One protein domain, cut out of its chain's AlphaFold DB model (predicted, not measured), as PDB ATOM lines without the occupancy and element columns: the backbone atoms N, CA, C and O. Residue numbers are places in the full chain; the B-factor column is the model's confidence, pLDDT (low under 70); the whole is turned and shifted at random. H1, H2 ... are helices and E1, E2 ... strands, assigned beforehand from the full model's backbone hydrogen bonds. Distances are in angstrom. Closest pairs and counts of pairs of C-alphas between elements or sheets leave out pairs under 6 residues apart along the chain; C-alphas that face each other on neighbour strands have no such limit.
ATOM      1  N   MET A   1     117.535  69.963 108.822       66.38
ATOM      2  CA  MET A   1     118.050  68.999 107.814       66.38
ATOM      3  C   MET A   1     119.322  68.325 108.350       66.38
ATOM      4  O   MET A   1     120.012  68.940 109.151       66.38
ATOM      5  N   THR A   2     119.645  67.083 107.968       87.62
ATOM      6  CA  THR A   2     120.775  66.294 108.536       87.62
ATOM      7  C   THR A   2     122.129  67.014 108.458       87.62
ATOM      8  O   THR A   2     122.874  67.048 109.437       87.62
ATOM      9  N   LEU A   3     122.428  67.675 107.335       90.31
ATOM     10  CA  LEU A   3     123.661  68.455 107.157       90.31
ATOM     11  C   LEU A   3     123.752  69.679 108.079       90.31
ATOM     12  O   LEU A   3     124.840  70.022 108.539       90.31
ATOM     13  N   GLU A   4     122.633  70.330 108.395       91.31
ATOM     14  CA  GLU A   4     122.626  71.464 109.331       91.31
ATOM     15  C   GLU A   4     122.990  71.006 110.744       91.31
ATOM     16  O   GLU A   4     123.755  71.679 111.434       91.31
ATOM     17  N   ALA A   5     122.490  69.835 111.154       93.25
ATOM     18  CA  ALA A   5     122.835  69.229 112.435       93.25
ATOM     19  C   ALA A   5     124.328  68.871 112.497       93.25
ATOM     20  O   ALA A   5     124.983  69.192 113.488       93.25
ATOM     21  N   LEU A   6     124.890  68.308 111.419       91.75
ATOM     22  CA  LEU A   6     126.329  68.051 111.309       91.75
ATOM     23  C   LEU A   6     127.145  69.343 111.456       91.75
ATOM     24  O   LEU A   6     128.074  69.409 112.258       91.75
ATOM     25  N   MET A   7     126.776  70.394 110.722       90.00
ATOM     26  CA  MET A   7     127.467  71.683 110.799       90.00
ATOM     27  C   MET A   7     127.349  72.323 112.183       90.00
ATOM     28  O   MET A   7     128.308  72.924 112.667       90.00
ATOM     29  N   SER A   8     126.193  72.192 112.833       92.00
ATOM     30  CA  SER A   8     125.987  72.651 114.206       92.00
ATOM     31  C   SER A   8     126.883  71.897 115.194       92.00
ATOM     32  O   SER A   8     127.549  72.532 116.009       92.00
ATOM     33  N   ALA A   9     126.967  70.568 115.088       91.69
ATOM     34  CA  ALA A   9     127.830  69.737 115.929       91.69
ATOM     35  C   ALA A   9     129.310  70.137 115.800       91.69
ATOM     36  O   ALA A   9     130.005  70.325 116.799       91.69
ATOM     37  N   ILE A  10     129.778  70.363 114.570       89.44
ATOM     38  CA  ILE A  10     131.156  70.796 114.306       89.44
ATOM     39  C   ILE A  10     131.416  72.194 114.881       89.44
ATOM     40  O   ILE A  10     132.446  72.416 115.515       89.44
ATOM     41  N   LYS A  11     130.474  73.136 114.727       89.06
ATOM     42  CA  LYS A  11     130.582  74.485 115.317       89.06
ATOM     43  C   LYS A  11     130.639  74.465 116.845       89.06
ATOM     44  O   LYS A  11     131.276  75.332 117.430       89.06
ATOM     45  N   GLN A  12     130.005  73.481 117.477       91.50
ATOM     46  CA  GLN A  12     130.071  73.256 118.924       91.50
ATOM     47  C   GLN A  12     131.391  72.601 119.377       91.50
ATOM     48  O   GLN A  12     131.578  72.367 120.567       91.50
ATOM     49  N   GLY A  13     132.320  72.318 118.456       90.12
ATOM     50  CA  GLY A  13     133.630  71.744 118.764       90.12
ATOM     51  C   GLY A  13     133.645  70.217 118.859       90.12
ATOM     52  O   GLY A  13     134.616  69.651 119.365       90.12
ATOM     53  N   MET A  14     132.598  69.529 118.387       91.19
ATOM     54  CA  MET A  14     132.591  68.066 118.338       91.19
ATOM     55  C   MET A  14     133.579  67.565 117.279       91.19
ATOM     56  O   MET A  14     133.460  67.882 116.097       91.19
ATOM     57  N   ASN A  15     134.541  66.743 117.706       88.75
ATOM     58  CA  ASN A  15     135.633  66.257 116.851       88.75
ATOM     59  C   ASN A  15     135.440  64.819 116.351       88.75
ATOM     60  O   ASN A  15     136.218  64.341 115.528       88.75
ATOM     61  N   SER A  16     134.444  64.095 116.856       92.19
ATOM     62  CA  SER A  16     134.099  62.737 116.425       92.19
ATOM     63  C   SER A  16     132.585  62.637 116.355       92.19
ATOM     64  O   SER A  16     131.912  62.767 117.373       92.19
ATOM     65  N   VAL A  17     132.059  62.501 115.140       93.75
ATOM     66  CA  VAL A  17     130.625  62.598 114.856       93.75
ATOM     67  C   VAL A  17     130.218  61.405 114.002       93.75
ATOM     68  O   VAL A  17     130.821  61.155 112.963       93.75
ATOM     69  N   ALA A  18     129.185  60.679 114.421       95.25
ATOM     70  CA  ALA A  18     128.508  59.731 113.548       95.25
ATOM     71  C   ALA A  18     127.432  60.473 112.750       95.25
ATOM     72  O   ALA A  18     126.647  61.238 113.314       95.25
ATOM     73  N   PHE A  19     127.409  60.269 111.440       96.06
ATOM     74  CA  PHE A  19     126.471  60.906 110.530       96.06
ATOM     75  C   PHE A  19     125.663  59.841 109.800       96.06
ATOM     76  O   PHE A  19     126.232  59.053 109.047       96.06
ATOM     77  N   VAL A  20     124.346  59.845 110.008       97.31
ATOM     78  CA  VAL A  20     123.408  58.971 109.297       97.31
ATOM     79  C   VAL A  20     122.715  59.773 108.202       97.31
ATOM     80  O   VAL A  20     122.174  60.849 108.469       97.31
ATOM     81  N   GLY A  21     122.708  59.257 106.977       95.81
ATOM     82  CA  GLY A  21     122.039  59.915 105.860       95.81
ATOM     83  C   GLY A  21     121.886  59.017 104.642       95.81
ATOM     84  O   GLY A  21     122.509  57.965 104.543       95.81
ATOM     85  N   THR A  22     121.053  59.444 103.698       95.38
ATOM     86  CA  THR A  22     120.931  58.804 102.380       95.38
ATOM     87  C   THR A  22     122.185  59.045 101.536       95.38
ATOM     88  O   THR A  22     122.992  59.924 101.856       95.38
ATOM     89  N   SER A  23     122.338  58.312 100.431       95.00
ATOM     90  CA  SER A  23     123.474  58.433  99.500       95.00
ATOM     91  C   SER A  23     123.846  59.882  99.166       95.00
ATOM     92  O   SER A  23     124.981  60.301  99.386       95.00
ATOM     93  N   CYS A  24     122.881  60.715  98.770       95.19
ATOM     94  CA  CYS A  24     123.143  62.120  98.438       95.19
ATOM     95  C   CYS A  24     123.630  62.972  99.631       95.19
ATOM     96  O   CYS A  24     124.382  63.932  99.445       95.19
ATOM     97  N   ASN A  25     123.240  62.638 100.869       95.44
ATOM     98  CA  ASN A  25     123.762  63.283 102.078       95.44
ATOM     99  C   ASN A  25     125.195  62.831 102.379       95.44
ATOM    100  O   ASN A  25     126.039  63.665 102.710       95.44
ATOM    101  N   ILE A  26     125.480  61.534 102.237       96.19
ATOM    102  CA  ILE A  26     126.830  60.974 102.389       96.19
ATOM    103  C   ILE A  26     127.789  61.586 101.359       96.19
ATOM    104  O   ILE A  26     128.899  61.997 101.709       96.19
ATOM    105  N   ASP A  27     127.344  61.735 100.115       94.44
ATOM    106  CA  ASP A  27     128.093  62.399  99.050       94.44
ATOM    107  C   ASP A  27     128.380  63.861  99.364       94.44
ATOM    108  O   ASP A  27     129.488  64.340  99.113       94.44
ATOM    109  N   ALA A  28     127.408  64.586  99.925       93.00
ATOM    110  CA  ALA A  28     127.617  65.963 100.348       93.00
ATOM    111  C   ALA A  28     128.731  66.045 101.402       93.00
ATOM    112  O   ALA A  28     129.678  66.808 101.219       93.00
ATOM    113  N   VAL A  29     128.687  65.208 102.445       92.75
ATOM    114  CA  VAL A  29     129.745  65.150 103.473       92.75
ATOM    115  C   VAL A  29     131.098  64.788 102.859       92.75
ATOM    116  O   VAL A  29     132.102  65.445 103.133       92.75
ATOM    117  N   THR A  30     131.126  63.793 101.973       91.50
ATOM    118  CA  THR A  30     132.348  63.344 101.295       91.50
ATOM    119  C   THR A  30     132.955  64.456 100.441       91.50
ATOM    120  O   THR A  30     134.160  64.706 100.509       91.50
ATOM    121  N   LYS A  31     132.129  65.185  99.683       90.38
ATOM    122  CA  LYS A  31     132.551  66.360  98.910       90.38
ATOM    123  C   LYS A  31     133.059  67.470  99.824       90.38
ATOM    124  O   LYS A  31     134.084  68.066  99.519       90.38
ATOM    125  N   MET A  32     132.415  67.715 100.965       88.31
ATOM    126  CA  MET A  32     132.876  68.719 101.927       88.31
ATOM    127  C   MET A  32     134.250  68.382 102.525       88.31
ATOM    128  O   MET A  32     135.053  69.287 102.744       88.31
ATOM    129  N   GLN A  33     134.534  67.097 102.756       85.94
ATOM    130  CA  GLN A  33     135.823  66.625 103.274       85.94
ATOM    131  C   GLN A  33     136.929  66.613 102.208       85.94
ATOM    132  O   GLN A  33     138.073  66.935 102.518       85.94
ATOM    133  N   LYS A  34     136.604  66.241 100.961       85.12
ATOM    134  CA  LYS A  34     137.583  66.081  99.867       85.12
ATOM    135  C   LYS A  34     137.772  67.332  99.001       85.12
ATOM    136  O   LYS A  34     138.726  67.386  98.229       85.12
ATOM    137  N   SER A  35     136.877  68.321  99.082       82.44
ATOM    138  CA  SER A  35     136.947  69.525  98.246       82.44
ATOM    139  C   SER A  35     138.219  70.325  98.522       82.44
ATOM    140  O   SER A  35     138.421  70.859  99.617       82.44
ATOM    141  N   SER A  36     139.032  70.485  97.479       73.12
ATOM    142  CA  SER A  36     140.176  71.399  97.450       73.12
ATOM    143  C   SER A  36     139.762  72.870  97.332       73.12
ATOM    144  O   SER A  36     140.595  73.757  97.506       73.12
ATOM    145  N   TYR A  37     138.484  73.146  97.042       67.88
ATOM    146  CA  TYR A  37     137.968  74.499  96.877       67.88
ATOM    147  C   TYR A  37     137.526  75.106  98.215       67.88
ATOM    148  O   TYR A  37     136.688  74.543  98.928       67.88
ATOM    149  N   GLY A  38     138.073  76.285  98.526       64.00
ATOM    150  CA  GLY A  38     137.829  77.016  99.770       64.00
ATOM    151  C   GLY A  38     138.477  76.376 101.004       64.00
ATOM    152  O   GLY A  38     139.214  75.399 100.926       64.00
ATOM    153  N   PHE A  39     138.177  76.925 102.181       61.75
ATOM    154  CA  PHE A  39     138.661  76.403 103.466       61.75
ATOM    155  C   PHE A  39     137.721  75.352 104.078       61.75
ATOM    156  O   PHE A  39     137.833  75.037 105.258       61.75
ATOM    157  N   LEU A  40     136.769  74.809 103.308       66.31
ATOM    158  CA  LEU A  40     135.706  73.946 103.836       66.31
ATOM    159  C   LEU A  40     136.256  72.661 104.473       66.31
ATOM    160  O   LEU A  40     135.842  72.298 105.571       66.31
ATOM    161  N   HIS A  41     137.263  72.044 103.852       66.38
ATOM    162  CA  HIS A  41     137.979  70.903 104.426       66.38
ATOM    163  C   HIS A  41     138.723  71.275 105.726       66.38
ATOM    164  O   HIS A  41     138.822  70.455 106.633       66.38
ATOM    165  N   LEU A  42     139.190  72.527 105.871       63.41
ATOM    166  CA  LEU A  42     139.797  73.028 107.114       63.41
ATOM    167  C   LEU A  42     138.770  73.313 108.214       63.41
ATOM    168  O   LEU A  42     139.162  73.363 109.378       63.41
ATOM    169  N   PHE A  43     137.498  73.525 107.864       65.44
ATOM    170  CA  PHE A  43     136.390  73.632 108.818       65.44
ATOM    171  C   PHE A  43     135.854  72.250 109.215       65.44
ATOM    172  O   PHE A  43     135.456  72.052 110.361       65.44
ATOM    173  N   MET A  44     135.920  71.268 108.313       69.25
ATOM    174  CA  MET A  44     135.583  69.861 108.559       69.25
ATOM    175  C   MET A  44     136.725  69.108 109.269       69.25
ATOM    176  O   MET A  44     137.212  68.092 108.784       69.25
ATOM    177  N   ARG A  45     137.161  69.595 110.441       71.12
ATOM    178  CA  ARG A  45     138.215  68.942 111.255       71.12
ATOM    179  C   ARG A  45     137.731  67.723 112.038       71.12
ATOM    180  O   ARG A  45     138.546  67.004 112.613       71.12
ATOM    181  N   ALA A  46     136.421  67.507 112.087       82.94
ATOM    182  CA  ALA A  46     135.839  66.371 112.774       82.94
ATOM    183  C   ALA A  46     136.068  65.074 111.987       82.94
ATOM    184  O   ALA A  46     135.909  65.023 110.766       82.94
ATOM    185  N   LYS A  47     136.373  63.998 112.712       89.38
ATOM    186  CA  LYS A  47     136.289  62.635 112.193       89.38
ATOM    187  C   LYS A  47     134.809  62.284 112.067       89.38
ATOM    188  O   LYS A  47     134.118  62.181 113.080       89.38
ATOM    189  N   VAL A  48     134.329  62.147 110.835       93.38
ATOM    190  CA  VAL A  48     132.929  61.811 110.561       93.38
ATOM    191  C   VAL A  48     132.832  60.346 110.157       93.38
ATOM    192  O   VAL A  48     133.318  59.984 109.086       93.38
ATOM    193  N   LEU A  49     132.208  59.531 111.008       95.62
ATOM    194  CA  LEU A  49     131.807  58.165 110.678       95.62
ATOM    195  C   LEU A  49     130.512  58.231 109.863       95.62
ATOM    196  O   LEU A  49     129.491  58.702 110.363       95.62
ATOM    197  N   LYS A  50     130.560  57.798 108.606       97.00
ATOM    198  CA  LYS A  50     129.459  57.908 107.645       97.00
ATOM    199  C   LYS A  50     128.646  56.616 107.632       97.00
ATOM    200  O   LYS A  50     129.157  55.574 107.232       97.00
ATOM    201  N   LEU A  51     127.384  56.709 108.029       97.88
ATOM    202  CA  LEU A  51     126.415  55.616 108.068       97.88
ATOM    203  C   LEU A  51     125.347  55.861 106.991       97.88
ATOM    204  O   LEU A  51     124.495  56.741 107.124       97.88
ATOM    205  N   GLY A  52     125.440  55.133 105.885       97.56
ATOM    206  CA  GLY A  52     124.607  55.297 104.704       97.56
ATOM    207  C   GLY A  52     123.305  54.499 104.767       97.56
ATOM    208  O   GLY A  52     123.310  53.303 105.035       97.56
ATOM    209  N   LEU A  53     122.185  55.143 104.458       96.81
ATOM    210  CA  LEU A  53     120.905  54.468 104.250       96.81
ATOM    211  C   LEU A  53     120.711  54.156 102.774       96.81
ATOM    212  O   LEU A  53     120.916  55.037 101.931       96.81
ATOM    213  N   PHE A  54     120.237  52.945 102.475       94.75
ATOM    214  CA  PHE A  54     119.796  52.640 101.122       94.75
ATOM    215  C   PHE A  54     118.627  53.552 100.748       94.75
ATOM    216  O   PHE A  54     117.649  53.662 101.490       94.75
ATOM    217  N   CYS A  55     118.728  54.221  99.603       93.06
ATOM    218  CA  CYS A  55     117.749  55.211  99.176       93.06
ATOM    219  C   CYS A  55     117.506  55.120  97.674       93.06
ATOM    220  O   CYS A  55     118.430  55.283  96.888       93.06
ATOM    221  N   THR A 117     122.181  57.927  91.004       91.00
ATOM    222  CA  THR A 117     122.632  56.596  90.575       91.00
ATOM    223  C   THR A 117     123.122  55.737  91.736       91.00
ATOM    224  O   THR A 117     123.571  54.620  91.506       91.00
ATOM    225  N   ASP A 118     123.048  56.243  92.967       93.00
ATOM    226  CA  ASP A 118     123.585  55.585  94.156       93.00
ATOM    227  C   ASP A 118     122.452  55.174  95.104       93.00
ATOM    228  O   ASP A 118     121.929  55.993  95.865       93.00
ATOM    229  N   LEU A 119     122.092  53.888  95.053       92.62
ATOM    230  CA  LEU A 119     121.193  53.269  96.025       92.62
ATOM    231  C   LEU A 119     121.897  53.058  97.361       92.62
ATOM    232  O   LEU A 119     121.297  53.284  98.405       92.62
ATOM    233  N   THR A 120     123.127  52.553  97.326       94.56
ATOM    234  CA  THR A 120     123.780  51.884  98.456       94.56
ATOM    235  C   THR A 120     124.637  52.805  99.308       94.56
ATOM    236  O   THR A 120     125.295  52.317 100.220       94.56
ATOM    237  N   ALA A 121     124.651  54.111  99.035       96.12
ATOM    238  CA  ALA A 121     125.521  55.072  99.705       96.12
ATOM    239  C   ALA A 121     126.993  54.624  99.653       96.12
ATOM    240  O   ALA A 121     127.630  54.429 100.690       96.12
ATOM    241  N   GLU A 122     127.525  54.439  98.443       93.81
ATOM    242  CA  GLU A 122     128.850  53.839  98.191       93.81
ATOM    243  C   GLU A 122     130.006  54.557  98.908       93.81
ATOM    244  O   GLU A 122     131.015  53.949  99.255       93.81
ATOM    245  N   ASN A 123     129.847  55.856  99.177       95.19
ATOM    246  CA  ASN A 123     130.843  56.686  99.854       95.19
ATOM    247  C   ASN A 123     130.761  56.628 101.396       95.19
ATOM    248  O   ASN A 123     131.417  57.423 102.078       95.19
ATOM    249  N   SER A 124     129.936  55.746 101.966       97.31
ATOM    250  CA  SER A 124     129.798  55.572 103.418       97.31
ATOM    251  C   SER A 124     130.841  54.605 103.995       97.31
ATOM    252  O   SER A 124     131.467  53.832 103.278       97.31
ATOM    253  N   ASP A 125     131.065  54.675 105.308       97.69
ATOM    254  CA  ASP A 125     131.904  53.701 106.015       97.69
ATOM    255  C   ASP A 125     131.132  52.384 106.219       97.69
ATOM    256  O   ASP A 125     131.673  51.300 106.011       97.69
ATOM    257  N   LEU A 126     129.842  52.497 106.551       97.69
ATOM    258  CA  LEU A 126     128.865  51.409 106.563       97.69
ATOM    259  C   LEU A 126     127.602  51.866 105.851       97.69
ATOM    260  O   LEU A 126     127.106  52.949 106.170       97.69
ATOM    261  N   SER A 127     127.030  51.032 104.990       97.38
ATOM    262  CA  SER A 127     125.691  51.262 104.451       97.38
ATOM    263  C   SER A 127     124.747  50.113 104.712       97.38
ATOM    264  O   SER A 127     125.167  48.965 104.841       97.38
ATOM    265  N   PHE A 128     123.458  50.425 104.825       96.38
ATOM    266  CA  PHE A 128     122.463  49.429 105.173       96.38
ATOM    267  C   PHE A 128     121.059  49.721 104.641       96.38
ATOM    268  O   PHE A 128     120.635  50.873 104.512       96.38
ATOM    269  N   GLY A 129     120.318  48.649 104.358       93.69
ATOM    270  CA  GLY A 129     118.930  48.717 103.908       93.69
ATOM    271  C   GLY A 129     118.267  47.356 103.704       93.69
ATOM    272  O   GLY A 129     118.876  46.308 103.895       93.69
ATOM    273  N   GLU A 130     116.987  47.368 103.326       90.19
ATOM    274  CA  GLU A 130     116.182  46.140 103.195       90.19
ATOM    275  C   GLU A 130     116.549  45.315 101.945       90.19
ATOM    276  O   GLU A 130     116.473  44.086 101.957       90.19
ATOM    277  N   VAL A 131     116.939  45.975 100.849       89.56
ATOM    278  CA  VAL A 131     117.204  45.314  99.558       89.56
ATOM    279  C   VAL A 131     118.317  44.279  99.709       89.56
ATOM    280  O   VAL A 131     119.365  44.575 100.273       89.56
ATOM    281  N   GLY A 132     118.094  43.068  99.196       87.19
ATOM    282  CA  GLY A 132     119.047  41.954  99.265       87.19
ATOM    283  C   GLY A 132     118.822  41.000 100.438       87.19
ATOM    284  O   GLY A 132     119.192  39.842 100.324       87.19
ATOM    285  N   SER A 133     118.133  41.418 101.502       90.31
ATOM    286  CA  SER A 133     117.941  40.594 102.704       90.31
ATOM    287  C   SER A 133     116.514  40.048 102.854       90.31
ATOM    288  O   SER A 133     115.551  40.623 102.333       90.31
ATOM    289  N   PRO A 134     116.327  38.918 103.567       88.69
ATOM    290  CA  PRO A 134     115.003  38.423 103.927       88.69
ATOM    291  C   PRO A 134     114.303  39.355 104.930       88.69
ATOM    292  O   PRO A 134     114.915  40.196 105.582       88.69
ATOM    293  N   ARG A 135     112.983  39.188 105.092       86.69
ATOM    294  CA  ARG A 135     112.195  39.994 106.041       86.69
ATOM    295  C   ARG A 135     112.751  39.847 107.462       86.69
ATOM    296  O   ARG A 135     112.935  38.731 107.933       86.69
ATOM    297  N   GLY A 136     112.935  40.976 108.142       89.06
ATOM    298  CA  GLY A 136     113.498  41.027 109.494       89.06
ATOM    299  C   GLY A 136     115.022  41.145 109.523       89.06
ATOM    300  O   GLY A 136     115.569  41.422 110.582       89.06
ATOM    301  N   TRP A 137     115.685  41.010 108.373       93.75
ATOM    302  CA  TRP A 137     117.116  41.236 108.218       93.75
ATOM    303  C   TRP A 137     117.382  42.542 107.475       93.75
ATOM    304  O   TRP A 137     116.542  43.042 106.727       93.75
ATOM    305  N   THR A 138     118.570  43.088 107.698       95.44
ATOM    306  CA  THR A 138     119.073  44.275 107.011       95.44
ATOM    307  C   THR A 138     120.352  43.891 106.291       95.44
ATOM    308  O   THR A 138     121.253  43.313 106.897       95.44
ATOM    309  N   THR A 139     120.434  44.214 105.006       96.19
ATOM    310  CA  THR A 139     121.674  44.101 104.244       96.19
ATOM    311  C   THR A 139     122.615  45.176 104.747       96.19
ATOM    312  O   THR A 139     122.214  46.336 104.810       96.19
ATOM    313  N   VAL A 140     123.852  44.807 105.072       97.06
ATOM    314  CA  VAL A 140     124.897  45.744 105.489       97.06
ATOM    315  C   VAL A 140     126.107  45.569 104.582       97.06
ATOM    316  O   VAL A 140     126.532  44.440 104.340       97.06
ATOM    317  N   LEU A 141     126.649  46.674 104.075       96.25
ATOM    318  CA  LEU A 141     127.876  46.709 103.285       96.25
ATOM    319  C   LEU A 141     128.943  47.505 104.044       96.25
ATOM    320  O   LEU A 141     128.685  48.614 104.519       96.25
ATOM    321  N   THR A 142     130.147  46.945 104.145       96.50
ATOM    322  CA  THR A 142     131.315  47.596 104.748       96.50
ATOM    323  C   THR A 142     132.107  48.323 103.656       96.50
ATOM    324  O   THR A 142     132.724  47.707 102.792       96.50
ATOM    325  N   GLY A 143     132.045  49.659 103.649       93.19
ATOM    326  CA  GLY A 143     132.653  50.505 102.608       93.19
ATOM    327  C   GLY A 143     134.062  50.999 102.945       93.19
ATOM    328  O   GLY A 143     134.810  51.425 102.063       93.19
ATOM    329  N   SER A 144     134.457  50.937 104.219       95.94
ATOM    330  CA  SER A 144     135.792  51.329 104.681       95.94
ATOM    331  C   SER A 144     136.341  50.370 105.734       95.94
ATOM    332  O   SER A 144     135.584  49.673 106.406       95.94
ATOM    333  N   ALA A 145     137.665  50.371 105.923       96.56
ATOM    334  CA  ALA A 145     138.314  49.567 106.964       96.56
ATOM    335  C   ALA A 145     137.793  49.899 108.374       96.56
ATOM    336  O   ALA A 145     137.638  49.008 109.199       96.56
ATOM    337  N   LEU A 146     137.471  51.174 108.629       94.88
ATOM    338  CA  LEU A 146     136.853  51.598 109.887       94.88
ATOM    339  C   LEU A 146     135.434  51.034 110.031       94.88
ATOM    340  O   LEU A 146     135.050  50.609 111.116       94.88
ATOM    341  N   GLY A 147     134.645  51.050 108.954       96.50
ATOM    342  CA  GLY A 147     133.311  50.459 108.955       96.50
ATOM    343  C   GLY A 147     133.345  48.957 109.227       96.50
ATOM    344  O   GLY A 147     132.580  48.476 110.057       96.50
ATOM    345  N   ASP A 148     134.270  48.242 108.586       97.12
ATOM    346  CA  ASP A 148     134.474  46.805 108.784       97.12
ATOM    347  C   ASP A 148     134.870  46.464 110.230       97.12
ATOM    348  O   ASP A 148     134.256  45.598 110.851       97.12
ATOM    349  N   GLU A 149     135.815  47.210 110.812       97.62
ATOM    350  CA  GLU A 149     136.211  47.060 112.219       97.62
ATOM    351  C   GLU A 149     135.022  47.273 113.170       97.62
ATOM    352  O   GLU A 149     134.800  46.477 114.083       97.62
ATOM    353  N   ILE A 150     134.219  48.318 112.940       96.50
ATOM    354  CA  ILE A 150     133.039  48.620 113.762       96.50
ATOM    355  C   ILE A 150     131.976  47.527 113.629       96.50
ATOM    356  O   ILE A 150     131.391  47.123 114.635       96.50
ATOM    357  N   PHE A 151     131.705  47.055 112.411       97.62
ATOM    358  CA  PHE A 151     130.699  46.025 112.167       97.62
ATOM    359  C   PHE A 151     131.092  44.699 112.816       97.62
ATOM    360  O   PHE A 151     130.309  44.149 113.588       97.62
ATOM    361  N   ASN A 152     132.316  44.227 112.577       97.62
ATOM    362  CA  ASN A 152     132.812  42.990 113.179       97.62
ATOM    363  C   ASN A 152     132.886  43.112 114.704       97.62
ATOM    364  O   ASN A 152     132.427  42.222 115.412       97.62
ATOM    365  N   GLY A 153     133.319  44.265 115.226       97.94
ATOM    366  CA  GLY A 153     133.262  44.543 116.658       97.94
ATOM    367  C   GLY A 153     131.839  44.458 117.225       97.94
ATOM    368  O   GLY A 153     131.649  43.943 118.327       97.94
ATOM    369  N   ALA A 154     130.821  44.912 116.491       97.69
ATOM    370  CA  ALA A 154     129.429  44.792 116.919       97.69
ATOM    371  C   ALA A 154     128.939  43.332 116.948       97.69
ATOM    372  O   ALA A 154     128.206  42.959 117.867       97.69
ATOM    373  N   VAL A 155     129.372  42.512 115.983       97.88
ATOM    374  CA  VAL A 155     129.089  41.067 115.929       97.88
ATOM    375  C   VAL A 155     129.777  40.335 117.083       97.88
ATOM    376  O   VAL A 155     129.116  39.629 117.842       97.88
ATOM    377  N   ASP A 156     131.078  40.555 117.275       98.12
ATOM    378  CA  ASP A 156     131.892  39.869 118.287       98.12
ATOM    379  C   ASP A 156     131.420  40.156 119.720       98.12
ATOM    380  O   ASP A 156     131.495  39.297 120.599       98.12
ATOM    381  N   ASN A 157     130.893  41.362 119.961       98.12
ATOM    382  CA  ASN A 157     130.318  41.752 121.251       98.12
ATOM    383  C   ASN A 157     128.841  41.339 121.414       98.12
ATOM    384  O   ASN A 157     128.244  41.621 122.454       98.12
ATOM    385  N   GLY A 158     128.239  40.689 120.415       97.56
ATOM    386  CA  GLY A 158     126.865  40.191 120.475       97.56
ATOM    387  C   GLY A 158     125.783  41.273 120.399       97.56
ATOM    388  O   GLY A 158     124.652  41.024 120.811       97.56
ATOM    389  N   TYR A 159     126.101  42.470 119.889       97.56
ATOM    390  CA  TYR A 159     125.094  43.518 119.669       97.56
ATOM    391  C   TYR A 159     124.187  43.210 118.476       97.56
ATOM    392  O   TYR A 159     123.034  43.640 118.455       97.56
ATOM    393  N   ILE A 160     124.714  42.491 117.483       97.06
ATOM    394  CA  ILE A 160     124.001  42.092 116.271       97.06
ATOM    395  C   ILE A 160     124.343  40.651 115.899       97.06
ATOM    396  O   ILE A 160     125.443  40.171 116.169       97.06
ATOM    397  N   GLU A 161     123.405  39.979 115.238       96.81
ATOM    398  CA  GLU A 161     123.672  38.743 114.508       96.81
ATOM    399  C   GLU A 161     123.973  39.059 113.040       96.81
ATOM    400  O   GLU A 161     123.356  39.942 112.441       96.81
ATOM    401  N   ALA A 162     124.934  38.346 112.452       96.62
ATOM    402  CA  ALA A 162     125.344  38.558 111.072       96.62
ATOM    403  C   ALA A 162     125.613  37.234 110.357       96.62
ATOM    404  O   ALA A 162     126.063  36.253 110.947       96.62
ATOM    405  N   ARG A 163     125.364  37.236 109.047       95.12
ATOM    406  CA  ARG A 163     125.802  36.199 108.114       95.12
ATOM    407  C   ARG A 163     126.267  36.860 106.827       95.12
ATOM    408  O   ARG A 163     125.820  37.957 106.500       95.12
ATOM    409  N   HIS A 164     127.105  36.165 106.071       95.06
ATOM    410  CA  HIS A 164     127.437  36.614 104.727       95.06
ATOM    411  C   HIS A 164     126.191  36.608 103.827       95.06
ATOM    412  O   HIS A 164     125.318  35.736 103.940       95.06
ATOM    413  N   LEU A 165     126.125  37.606 102.945       93.88
ATOM    414  CA  LEU A 165     125.184  37.629 101.830       93.88
ATOM    415  C   LEU A 165     125.524  36.484 100.877       93.88
ATOM    416  O   LEU A 165     126.699  36.192 100.652       93.88
ATOM    417  N   THR A 166     124.504  35.841 100.316       94.75
ATOM    418  CA  THR A 166     124.715  34.935  99.182       94.75
ATOM    419  C   THR A 166     124.965  35.734  97.902       94.75
ATOM    420  O   THR A 166     124.618  36.915  97.827       94.75
ATOM    421  N   ASP A 167     125.510  35.086  96.871       92.81
ATOM    422  CA  ASP A 167     125.723  35.728  95.565       92.81
ATOM    423  C   ASP A 167     124.409  36.298  95.002       92.81
ATOM    424  O   ASP A 167     124.359  37.460  94.612       92.81
ATOM    425  N   ASP A 168     123.309  35.541  95.085       91.44
ATOM    426  CA  ASP A 168     121.974  35.994  94.664       91.44
ATOM    427  C   ASP A 168     121.477  37.225  95.446       91.44
ATOM    428  O   ASP A 168     120.775  38.086  94.909       91.44
ATOM    429  N   GLU A 169     121.774  37.298  96.745       92.38
ATOM    430  CA  GLU A 169     121.386  38.424  97.600       92.38
ATOM    431  C   GLU A 169     122.197  39.672  97.263       92.38
ATOM    432  O   GLU A 169     121.624  40.759  97.147       92.38
ATOM    433  N   LEU A 170     123.499  39.509  97.029       91.12
ATOM    434  CA  LEU A 170     124.384  40.577  96.583       91.12
ATOM    435  C   LEU A 170     123.999  41.075  95.184       91.12
ATOM    436  O   LEU A 170     123.908  42.282  94.961       91.12
ATOM    437  N   GLU A 171     123.695  40.176  94.247       90.12
ATOM    438  CA  GLU A 171     123.279  40.542  92.892       90.12
ATOM    439  C   GLU A 171     122.011  41.397  92.877       90.12
ATOM    440  O   GLU A 171     121.908  42.311  92.056       90.12
ATOM    441  N   ARG A 172     121.064  41.155  93.793       88.31
ATOM    442  CA  ARG A 172     119.857  41.989  93.947       88.31
ATOM    443  C   ARG A 172     120.172  43.402  94.424       88.31
ATOM    444  O   ARG A 172     119.456  44.329  94.061       88.31
ATOM    445  N   VAL A 173     121.211  43.562  95.240       88.81
ATOM    446  CA  VAL A 173     121.674  44.877  95.704       88.81
ATOM    447  C   VAL A 173     122.370  45.616  94.565       88.81
ATOM    448  O   VAL A 173     122.084  46.785  94.330       88.81
ATOM    449  N   LEU A 174     123.239  44.929  93.817       83.44
ATOM    450  CA  LEU A 174     124.008  45.524  92.720       83.44
ATOM    451  C   LEU A 174     123.141  45.858  91.496       83.44
ATOM    452  O   LEU A 174     123.343  46.888  90.859       83.44
TER     453      LEU A 174
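Overview. This is residues 1 to 55 and 117 to 174 of the 178 residues of the protein "Coenzyme F420 hydrogenase subunit beta" of Methanosarcina barkeri 227 (UniProt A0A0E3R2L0). A twisted sheet of four strands runs through the middle of this domain, with H1 and H2 packed along E1 and E2 and, towards the other edge, H4 standing up from the opposite face. H3 lies far out beyond H2, while H5, at the end of the printed part, only grazes the sheet. The 113 printed residues hold five named helices and four named strands in the order H1 E1 H2 H3 E2 E3 E4 H4 H5; the sheet is mixed, in the order E1 E2 E3 E4, and the class is mixed, helices and strands. The whole is compact, with a radius of gyration of the C-alphas of 15.3 A and spans of 44 by 34 by 24 A.

Along the chain. Find C-alpha 2 at (120.775, 66.294, 108.536); from there H1 runs 14.5 A to residue 11. E1, residues 16 to 22, is 19.7 A long, and H2, residues 23 to 34, follows over 16.1 A. After the short helix H3, residues 40 to 43, find C-alpha 47 at (136.289, 62.635, 112.193), where E2 begins its 19.1 A to residue 53. Beyond the cut come E3, residues 126 to 129, and E4, residues 139 to 142, of 10.6 and 10.3 A. H4, residues 145 to 156, is 16.2 A long, and H5, residues 167 to 174, ends at C-alpha 174, (124.008, 45.524, 92.720).

Arrangement. Look first at E1 and E2, parallel at 22 degrees, with N 19 and O 49 2.8 A apart. E2 and E3 are parallel, with N 52 and O 126 at 2.8 A; E3 and E4 form an antiparallel hairpin, with N 141 and O 127 at 2.8 A. E1, H2 H3, E2 is a strand-helix-strand unit, two parallel neighbour strands with helices between, and its crossover is right-handed. Helices on both faces give three layers: H1 and H2 on one face, H4 on the other. H1 runs along E1 at a height over the sheet of 9.7 A, with the C-alphas of Thr 2 and Gly 21 closest, 7.0 A apart. H2 lies over E1 and E2 at 9.4 A; its closest C-alphas to E2 are Ser 23 and Gly 52, 6.2 A. H1 and H2 only just touch, with 3 pairs of C-alphas within 8 A, by residues 25 to 29 of H2 alone. H2 and H3 touch only at the corner, Gln 33 to His 41 being the closest C-alphas at 4.9 A. H4 is over E4, and its line rises 61 degrees; the C-alphas of Leu 126 in E3 and Gly 147 are 5.1 A apart. H5 grazes the sheet with residues 169 to 173 and is apart from H4. In H1, H2, H4 and H5 every O i to N i+4 pair is within hydrogen-bond range; H3 is too short for one.

Size, cuts and confidence. The C-alphas of Gly 38 and Arg 135, 45.5 A apart, are the two farthest apart. Residues 56 to 116 are not printed, and C-alphas 55 and 117 are 10.0 A apart across that cut. Of the links that are printed whole, none is long. The mean pLDDT of the printed part is 90.8; look for values under 70 at residue 1 and residues 37 to 44.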